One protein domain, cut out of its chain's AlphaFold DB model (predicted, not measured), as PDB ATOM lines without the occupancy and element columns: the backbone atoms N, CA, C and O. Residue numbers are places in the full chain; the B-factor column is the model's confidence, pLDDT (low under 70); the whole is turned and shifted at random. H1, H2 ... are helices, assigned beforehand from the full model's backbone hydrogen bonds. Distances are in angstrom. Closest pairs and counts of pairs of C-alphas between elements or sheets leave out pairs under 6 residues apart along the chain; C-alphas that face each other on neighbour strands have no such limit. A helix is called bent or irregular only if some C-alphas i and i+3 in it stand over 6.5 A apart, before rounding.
ATOM      1  N   LEU A   2     -97.724  79.296  17.715       81.94
ATOM      2  CA  LEU A   2     -97.224  77.911  17.827       81.94
ATOM      3  C   LEU A   2     -98.319  76.827  17.728       81.94
ATOM      4  O   LEU A   2     -98.116  75.828  17.047       81.94
ATOM      5  N   GLY A   3     -99.495  77.042  18.333       86.06
ATOM      6  CA  GLY A   3    -100.582  76.049  18.320       86.06
ATOM      7  C   GLY A   3    -101.178  75.786  16.932       86.06
ATOM      8  O   GLY A   3    -101.373  74.637  16.553       86.06
ATOM      9  N   ALA A   4    -101.403  76.833  16.131       90.88
ATOM     10  CA  ALA A   4    -101.946  76.680  14.778       90.88
ATOM     11  C   ALA A   4    -100.963  75.967  13.837       90.88
ATOM     12  O   ALA A   4    -101.376  75.132  13.034       90.88
ATOM     13  N   SER A   5     -99.663  76.256  13.962       94.62
ATOM     14  CA  SER A   5     -98.623  75.547  13.212       94.62
ATOM     15  C   SER A   5     -98.560  74.072  13.605       94.62
ATOM     16  O   SER A   5     -98.572  73.216  12.729       94.62
ATOM     17  N   TYR A   6     -98.600  73.759  14.904       94.31
ATOM     18  CA  TYR A   6     -98.589  72.372  15.368       94.31
ATOM     19  C   TYR A   6     -99.819  71.584  14.887       94.31
ATOM     20  O   TYR A   6     -99.685  70.468  14.393       94.31
ATOM     21  N   LEU A   7    -101.018  72.179  14.943       95.19
ATOM     22  CA  LEU A   7    -102.229  71.558  14.396       95.19
ATOM     23  C   LEU A   7    -102.111  71.305  12.885       95.19
ATOM     24  O   LEU A   7    -102.508  70.245  12.403       95.19
ATOM     25  N   ARG A   8    -101.539  72.258  12.140       94.81
ATOM     26  CA  ARG A   8    -101.272  72.100  10.706       94.81
ATOM     27  C   ARG A   8    -100.313  70.940  10.436       94.81
ATOM     28  O   ARG A   8    -100.548  70.174   9.503       94.81
ATOM     29  N   ASP A   9     -99.274  70.779  11.244       96.19
ATOM     30  CA  ASP A   9     -98.340  69.661  11.097       96.19
ATOM     31  C   ASP A   9     -99.040  68.325  11.362       96.19
ATOM     32  O   ASP A   9     -98.893  67.394  10.570       96.19
ATOM     33  N   MET A  10     -99.879  68.238  12.401       95.69
ATOM     34  CA  MET A  10    -100.675  67.032  12.675       95.69
ATOM     35  C   MET A  10    -101.627  66.700  11.523       95.69
ATOM     36  O   MET A  10    -101.737  65.538  11.127       95.69
ATOM     37  N   PHE A  11    -102.267  67.717  10.942       97.12
ATOM     38  CA  PHE A  11    -103.157  67.567   9.792       97.12
ATOM     39  C   PHE A  11    -102.451  66.962   8.569       97.12
ATOM     40  O   PHE A  11    -102.996  66.065   7.925       97.12
ATOM     41  N   ASN A  12    -101.224  67.408   8.293       96.44
ATOM     42  CA  ASN A  12    -100.455  66.964   7.129       96.44
ATOM     43  C   ASN A  12     -99.739  65.622   7.341       96.44
ATOM     44  O   ASN A  12     -99.579  64.868   6.389       96.44
ATOM     45  N   THR A  13     -99.261  65.341   8.558       94.38
ATOM     46  CA  THR A  13     -98.316  64.231   8.809       94.38
ATOM     47  C   THR A  13     -98.932  63.015   9.490       94.38
ATOM     48  O   THR A  13     -98.481  61.897   9.263       94.38
ATOM     49  N   VAL A  14     -99.956  63.212  10.324       92.44
ATOM     50  CA  VAL A  14    -100.591  62.137  11.104       92.44
ATOM     51  C   VAL A  14    -101.970  61.826  10.552       92.44
ATOM     52  O   VAL A  14    -102.384  60.668  10.506       92.44
ATOM     53  N   ALA A  15    -102.693  62.875  10.176       92.06
ATOM     54  CA  ALA A  15    -104.124  62.805   9.980       92.06
ATOM     55  C   ALA A  15    -104.571  62.527   8.550       92.06
ATOM     56  O   ALA A  15    -105.770  62.378   8.336       92.06
ATOM     57  N   ASP A  16    -103.653  62.490   7.584       91.81
ATOM     58  CA  ASP A  16    -103.980  62.310   6.167       91.81
ATOM     59  C   ASP A  16    -105.084  63.288   5.705       91.81
ATOM     60  O   ASP A  16    -106.007  62.919   4.982       91.81
ATOM     61  N   HIS A  17    -104.999  64.551   6.146       91.88
ATOM     62  CA  HIS A  17    -105.982  65.617   5.899       91.88
ATOM     63  C   HIS A  17    -107.370  65.408   6.548       91.88
ATOM     64  O   HIS A  17    -108.363  66.003   6.126       91.88
ATOM     65  N   ASN A  18    -107.460  64.606   7.614       94.94
ATOM     66  CA  ASN A  18    -108.670  64.447   8.419       94.94
ATOM     67  C   ASN A  18    -108.635  65.325   9.685       94.94
ATOM     68  O   ASN A  18    -107.845  65.102  10.601       94.94
ATOM     69  N   TRP A  19    -109.540  66.298   9.788       93.81
ATOM     70  CA  TRP A  19    -109.567  67.216  10.934       93.81
ATOM     71  C   TRP A  19    -109.820  66.534  12.283       93.81
ATOM     72  O   TRP A  19    -109.221  66.938  13.276       93.81
ATOM     73  N   GLY A  20    -110.640  65.482  12.338       92.69
ATOM     74  CA  GLY A  20    -110.901  64.756  13.584       92.69
ATOM     75  C   GLY A  20    -109.646  64.063  14.117       92.69
ATOM     76  O   GLY A  20    -109.319  64.182  15.300       92.69
ATOM     77  N   ILE A  21    -108.892  63.412  13.226       93.88
ATOM     78  CA  ILE A  21    -107.617  62.767  13.566       93.88
ATOM     79  C   ILE A  21    -106.568  63.821  13.955       93.88
ATOM     80  O   ILE A  21    -105.856  63.636  14.940       93.88
ATOM     81  N   ALA A  22    -106.503  64.950  13.243       95.81
ATOM     82  CA  ALA A  22    -105.567  66.035  13.543       95.81
ATOM     83  C   ALA A  22    -105.819  66.654  14.926       95.81
ATOM     84  O   ALA A  22    -104.879  66.868  15.688       95.81
ATOM     85  N   LEU A  23    -107.087  66.897  15.272       94.31
ATOM     86  CA  LEU A  23    -107.488  67.418  16.580       94.31
ATOM     87  C   LEU A  23    -107.202  66.420  17.702       94.31
ATOM     88  O   LEU A  23    -106.754  66.818  18.778       94.31
ATOM     89  N   ARG A  24    -107.401  65.120  17.455       93.75
ATOM     90  CA  ARG A  24    -107.016  64.079  18.413       93.75
ATOM     91  C   ARG A  24    -105.502  64.048  18.616       93.75
ATOM     92  O   ARG A  24    -105.058  64.118  19.754       93.75
ATOM     93  N   ALA A  25    -104.719  64.040  17.538       92.12
ATOM     94  CA  ALA A  25    -103.257  64.088  17.596       92.12
ATOM     95  C   ALA A  25    -102.738  65.338  18.321       92.12
ATOM     96  O   ALA A  25    -101.805  65.249  19.113       92.12
ATOM     97  N   TYR A  26    -103.378  66.488  18.102       91.62
ATOM     98  CA  TYR A  26    -103.073  67.731  18.805       91.62
ATOM     99  C   TYR A  26    -103.343  67.631  20.317       91.62
ATOM    100  O   TYR A  26    -102.582  68.174  21.113       91.62
ATOM    101  N   ASN A  27    -104.409  66.932  20.725       89.88
ATOM    102  CA  ASN A  27    -104.814  66.811  22.127       89.88
ATOM    103  C   ASN A  27    -104.041  65.745  22.917       89.88
ATOM    104  O   ASN A  27    -103.685  65.991  24.066       89.88
ATOM    105  N   SER A  28    -103.800  64.574  22.324       88.31
ATOM    106  CA  SER A  28    -103.185  63.426  23.009       88.31
ATOM    107  C   SER A  28    -101.745  63.134  22.577       88.31
ATOM    108  O   SER A  28    -101.116  62.218  23.105       88.31
ATOM    109  N   GLY A  29    -101.223  63.872  21.596       89.19
ATOM    110  CA  GLY A  29     -99.977  63.558  20.904       89.19
ATOM    111  C   GLY A  29    -100.164  62.516  19.784       89.19
ATOM    112  O   GLY A  29    -101.095  61.706  19.827       89.19
ATOM    113  N   PRO A  30     -99.267  62.498  18.779       89.50
ATOM    114  CA  PRO A  30     -99.421  61.715  17.545       89.50
ATOM    115  C   PRO A  30     -99.348  60.195  17.749       89.50
ATOM    116  O   PRO A  30    -100.054  59.451  17.076       89.50
ATOM    117  N   ASN A  31     -98.540  59.730  18.707       86.75
ATOM    118  CA  ASN A  31     -98.351  58.298  18.983       86.75
ATOM    119  C   ASN A  31     -99.561  57.650  19.674       86.75
ATOM    120  O   ASN A  31     -99.633  56.431  19.776       86.75
ATOM    121  N   GLY A  32    -100.481  58.467  20.189       77.56
ATOM    122  CA  GLY A  32    -101.629  58.029  20.969       77.56
ATOM    123  C   GLY A  32    -102.936  57.912  20.193       77.56
ATOM    124  O   GLY A  32    -103.987  57.704  20.793       77.56
ATOM    125  N   VAL A  33    -102.890  58.120  18.879       88.69
ATOM    126  CA  VAL A  33    -104.079  58.287  18.047       88.69
ATOM    127  C   VAL A  33    -104.532  56.945  17.489       88.69
ATOM    128  O   VAL A  33    -103.893  56.374  16.608       88.69
ATOM    129  N   ASP A  34    -105.692  56.484  17.942       89.56
ATOM    130  CA  ASP A  34    -106.437  55.426  17.269       89.56
ATOM    131  C   ASP A  34    -107.311  56.049  16.170       89.56
ATOM    132  O   ASP A  34    -108.340  56.672  16.437       89.56
ATOM    133  N   LYS A  35    -106.891  55.899  14.908       88.19
ATOM    134  CA  LYS A  35    -107.621  56.443  13.748       88.19
ATOM    135  C   LYS A  35    -109.008  55.807  13.561       88.19
ATOM    136  O   LYS A  35    -109.839  56.395  12.876       88.19
ATOM    137  N   SER A  36    -109.254  54.627  14.137       90.56
ATOM    138  CA  SER A  36    -110.537  53.919  14.044       90.56
ATOM    139  C   SER A  36    -111.528  54.329  15.135       90.56
ATOM    140  O   SER A  36    -112.738  54.216  14.940       90.56
ATOM    141  N   ASN A  37    -111.031  54.856  16.256       87.81
ATOM    142  CA  ASN A  37    -111.845  55.337  17.360       87.81
ATOM    143  C   ASN A  37    -111.214  56.578  17.996       87.81
ATOM    144  O   ASN A  37    -110.352  56.498  18.873       87.81
ATOM    145  N   LEU A  38    -111.722  57.745  17.604       87.00
ATOM    146  CA  LEU A  38    -111.225  59.015  18.112       87.00
ATOM    147  C   LEU A  38    -111.527  59.236  19.590       87.00
ATOM    148  O   LEU A  38    -110.995  60.192  20.113       87.00
ATOM    149  N   HIS A  39    -112.330  58.426  20.283       85.44
ATOM    150  CA  HIS A  39    -112.534  58.565  21.732       85.44
ATOM    151  C   HIS A  39    -111.510  57.789  22.560       85.44
ATOM    152  O   HIS A  39    -111.415  58.014  23.771       85.44
ATOM    153  N   THR A  40    -110.738  56.903  21.926       83.44
ATOM    154  CA  THR A  40    -109.643  56.192  22.578       83.44
ATOM    155  C   THR A  40    -108.603  57.204  23.061       83.44
ATOM    156  O   THR A  40    -108.256  58.163  22.365       83.44
ATOM    157  N   LEU A  41    -108.118  56.997  24.282       73.38
ATOM    158  CA  LEU A  41    -107.009  57.751  24.847       73.38
ATOM    159  C   LEU A  41    -105.880  56.791  25.215       73.38
ATOM    160  O   LEU A  41    -106.154  55.720  25.769       73.38
ATOM    161  N   PRO A  42    -104.618  57.190  25.012       68.44
ATOM    162  CA  PRO A  42    -103.523  56.658  25.805       68.44
ATOM    163  C   PRO A  42    -103.825  56.909  27.281       68.44
ATOM    164  O   PRO A  42    -104.310  57.981  27.646       68.44
ATOM    165  N   THR A  43    -103.538  55.934  28.137       63.19
ATOM    166  CA  THR A  43    -103.790  56.039  29.576       63.19
ATOM    167  C   THR A  43    -103.222  57.349  30.142       63.19
ATOM    168  O   THR A  43    -102.011  57.555  30.134       63.19
ATOM    169  N   GLY A  44    -104.100  58.225  30.642       61.41
ATOM    170  CA  GLY A  44    -103.730  59.446  31.367       61.41
ATOM    171  C   GLY A  44    -103.398  60.689  30.528       61.41
ATOM    172  O   GLY A  44    -102.958  61.674  31.115       61.41
ATOM    173  N   ILE A  45    -103.596  60.691  29.203       71.44
ATOM    174  CA  ILE A  45    -103.310  61.867  28.356       71.44
ATOM    175  C   ILE A  45    -104.520  62.219  27.492       71.44
ATOM    176  O   ILE A  45    -104.960  61.396  26.695       71.44
ATOM    177  N   GLY A  46    -104.974  63.472  27.575       69.06
ATOM    178  CA  GLY A  46    -106.011  64.040  26.711       69.06
ATOM    179  C   GLY A  46    -107.432  63.901  27.260       69.06
ATOM    180  O   GLY A  46    -107.652  63.391  28.354       69.06
ATOM    181  N   ASP A  47    -108.402  64.379  26.487       80.12
ATOM    182  CA  ASP A  47    -109.823  64.353  26.834       80.12
ATOM    183  C   ASP A  47    -110.611  63.621  25.741       80.12
ATOM    184  O   ASP A  47    -110.555  63.964  24.555       80.12
ATOM    185  N   ARG A  48    -111.380  62.607  26.154       84.81
ATOM    186  CA  ARG A  48    -112.145  61.713  25.269       84.81
ATOM    187  C   ARG A  48    -113.106  62.468  24.357       84.81
ATOM    188  O   ARG A  48    -113.319  62.031  23.227       84.81
ATOM    189  N   ASN A  49    -113.599  63.615  24.810       88.12
ATOM    190  CA  ASN A  49    -114.606  64.433  24.147       88.12
ATOM    191  C   ASN A  49    -114.005  65.690  23.495       88.12
ATOM    192  O   ASN A  49    -114.744  66.545  23.011       88.12
ATOM    193  N   TYR A  50    -112.673  65.839  23.471       88.75
ATOM    194  CA  TYR A  50    -112.013  67.021  22.904       88.75
ATOM    195  C   TYR A  50    -112.424  67.302  21.454       88.75
ATOM    196  O   TYR A  50    -112.776  68.433  21.123       88.75
ATOM    197  N   VAL A  51    -112.409  66.274  20.602       90.31
ATOM    198  CA  VAL A  51    -112.730  66.411  19.171       90.31
ATOM    199  C   VAL A  51    -114.167  66.908  18.982       90.31
ATOM    200  O   VAL A  51    -114.388  67.877  18.258       90.31
ATOM    201  N   ASP A  52    -115.121  66.317  19.701       91.94
ATOM    202  CA  ASP A  52    -116.534  66.697  19.629       91.94
ATOM    203  C   ASP A  52    -116.764  68.132  20.096       91.94
ATOM    204  O   ASP A  52    -117.498  68.886  19.457       91.94
ATOM    205  N   ARG A  53    -116.102  68.543  21.186       90.38
ATOM    206  CA  ARG A  53    -116.194  69.922  21.676       90.38
ATOM    207  C   ARG A  53    -115.684  70.920  20.645       90.38
ATOM    208  O   ARG A  53    -116.352  71.923  20.406       90.38
ATOM    209  N   VAL A  54    -114.544  70.647  20.010       90.88
ATOM    210  CA  VAL A  54    -113.993  71.550  18.990       90.88
ATOM    211  C   VAL A  54    -114.913  71.628  17.771       90.88
ATOM    212  O   VAL A  54    -115.163  72.727  17.277       90.88
ATOM    213  N   PHE A  55    -115.477  70.508  17.311       92.19
ATOM    214  CA  PHE A  55    -116.431  70.541  16.200       92.19
ATOM    215  C   PHE A  55    -117.735  71.255  16.548       92.19
ATOM    216  O   PHE A  55    -118.276  71.968  15.701       92.19
ATOM    217  N   ARG A  56    -118.220  71.128  17.785       90.44
ATOM    218  CA  ARG A  56    -119.380  71.887  18.258       90.44
ATOM    219  C   ARG A  56    -119.105  73.388  18.242       90.44
ATOM    220  O   ARG A  56    -119.872  74.131  17.640       90.44
ATOM    221  N   VAL A  57    -117.980  73.816  18.816       89.88
ATOM    222  CA  VAL A  57    -117.544  75.223  18.800       89.88
ATOM    223  C   VAL A  57    -117.420  75.743  17.366       89.88
ATOM    224  O   VAL A  57    -117.925  76.818  17.054       89.88
ATOM    225  N   TRP A  58    -116.811  74.963  16.470       89.25
ATOM    226  CA  TRP A  58    -116.719  75.310  15.053       89.25
ATOM    227  C   TRP A  58    -118.098  75.472  14.401       89.25
ATOM    228  O   TRP A  58    -118.322  76.433  13.665       89.25
ATOM    229  N   SER A  59    -119.024  74.550  14.669       91.38
ATOM    230  CA  SER A  59    -120.390  74.600  14.145       91.38
ATOM    231  C   SER A  59    -121.160  75.823  14.646       91.38
ATOM    232  O   SER A  59    -121.854  76.457  13.851       91.38
ATOM    233  N   ASP A  60    -121.014  76.182  15.923       89.44
ATOM    234  CA  ASP A  60    -121.654  77.360  16.510       89.44
ATOM    235  C   ASP A  60    -121.122  78.657  15.892       89.44
ATOM    236  O   ASP A  60    -121.914  79.453  15.381       89.44
ATOM    237  N   ILE A  61    -119.796  78.807  15.801       89.06
ATOM    238  CA  ILE A  61    -119.155  79.959  15.148       89.06
ATOM    239  C   ILE A  61    -119.581  80.060  13.677       89.06
ATOM    240  O   ILE A  61    -119.933  81.138  13.201       89.06
ATOM    241  N   SER A  62    -119.601  78.935  12.954       89.69
ATOM    242  CA  SER A  62    -120.002  78.897  11.537       89.69
ATOM    243  C   SER A  62    -121.465  79.295  11.326       89.69
ATOM    244  O   SER A  62    -121.827  79.780  10.257       89.69
ATOM    245  N   ALA A  63    -122.305  79.098  12.340       92.62
ATOM    246  CA  ALA A  63    -123.702  79.507  12.342       92.62
ATOM    247  C   ALA A  63    -123.919  80.942  12.862       92.62
ATOM    248  O   ALA A  63    -125.067  81.362  12.998       92.62
ATOM    249  N   GLY A  64    -122.848  81.683  13.172       91.44
ATOM    250  CA  GLY A  64    -122.918  83.033  13.734       91.44
ATOM    251  C   GLY A  64    -123.383  83.078  15.191       91.44
ATOM    252  O   GLY A  64    -123.836  84.125  15.646       91.44
TER     253      GLY A  64
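What this domain is: This is residues 2 to 64 of the 75 residues of the protein "Hypothetical protein" of Adineta ricciae (UniProt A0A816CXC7). The longest helix, H3, begins on a compact body and runs outward as an arm, with residues 56 to 64 sticking out from it. In the body H2 is in the middle: H1 packs on it steeply with residues 6 to 11, H3 packs on it with residues 50 and 51, and the unnamed stretch of residues 29 to 49 leads from H2 to H3. The printed part has 63 residues, with three named helices in the order H1, H2, H3 and no named strand; its class is all helix. The whole is compact, with a radius of gyration of the C-alphas of 11.5 A, yet elongated, with spans of 36 by 22 by 22 A.

Where its parts are: H3 takes residues 50 to 62, from C-alpha 50 at (-112.013, 67.021, 22.904) to C-alpha 62 at (-120.002, 78.897, 11.537), a length of 18.3 A. H2 takes residues 19 to 28 and is 14.2 A from first to last C-alpha. H1 takes residues 2 to 13, begins with C-alpha 2 at (-97.224, 77.911, 17.827) and is 16.4 A long. No helix is bent.

How they stand to each other: H3 and H2 touch, and H3 does so with residues 50 to 51 alone; their closest C-alphas, those of Val 51 and Leu 23, are 5.9 A apart. Their lines stand at a steep tilt of 49 degrees, and they run opposite ways. H2 and H1 touch too, H1 with residues 6 to 11 alone, and their closest C-alphas, those of Ala 22 and Phe 11, are 4.7 A apart. These two stand at a steep tilt of 59 degrees and run opposite ways. H1 and H3 are apart. In H1, H2 and H3 every O i to N i+4 pair is within hydrogen-bond range.

The domain as a whole: The two C-alphas farthest apart, those of Thr 43 and Gly 64, are 36.7 A apart. Residues 56 to 64, of which 56 to 62 belong to H3, stand free; without them the body spans 25 by 19 by 19 A. The link from H1 to H2 is tight, with 5 residues, and the link from H2 to H3 is long, with 21 residues whose C-alphas lie 8 to 17 A from the mean of the C-alphas. The printed part has no cut. The mean pLDDT of the printed part is 88.4, and the model's confidence is low, under 70, at residues 42 to 44 and at residue 46.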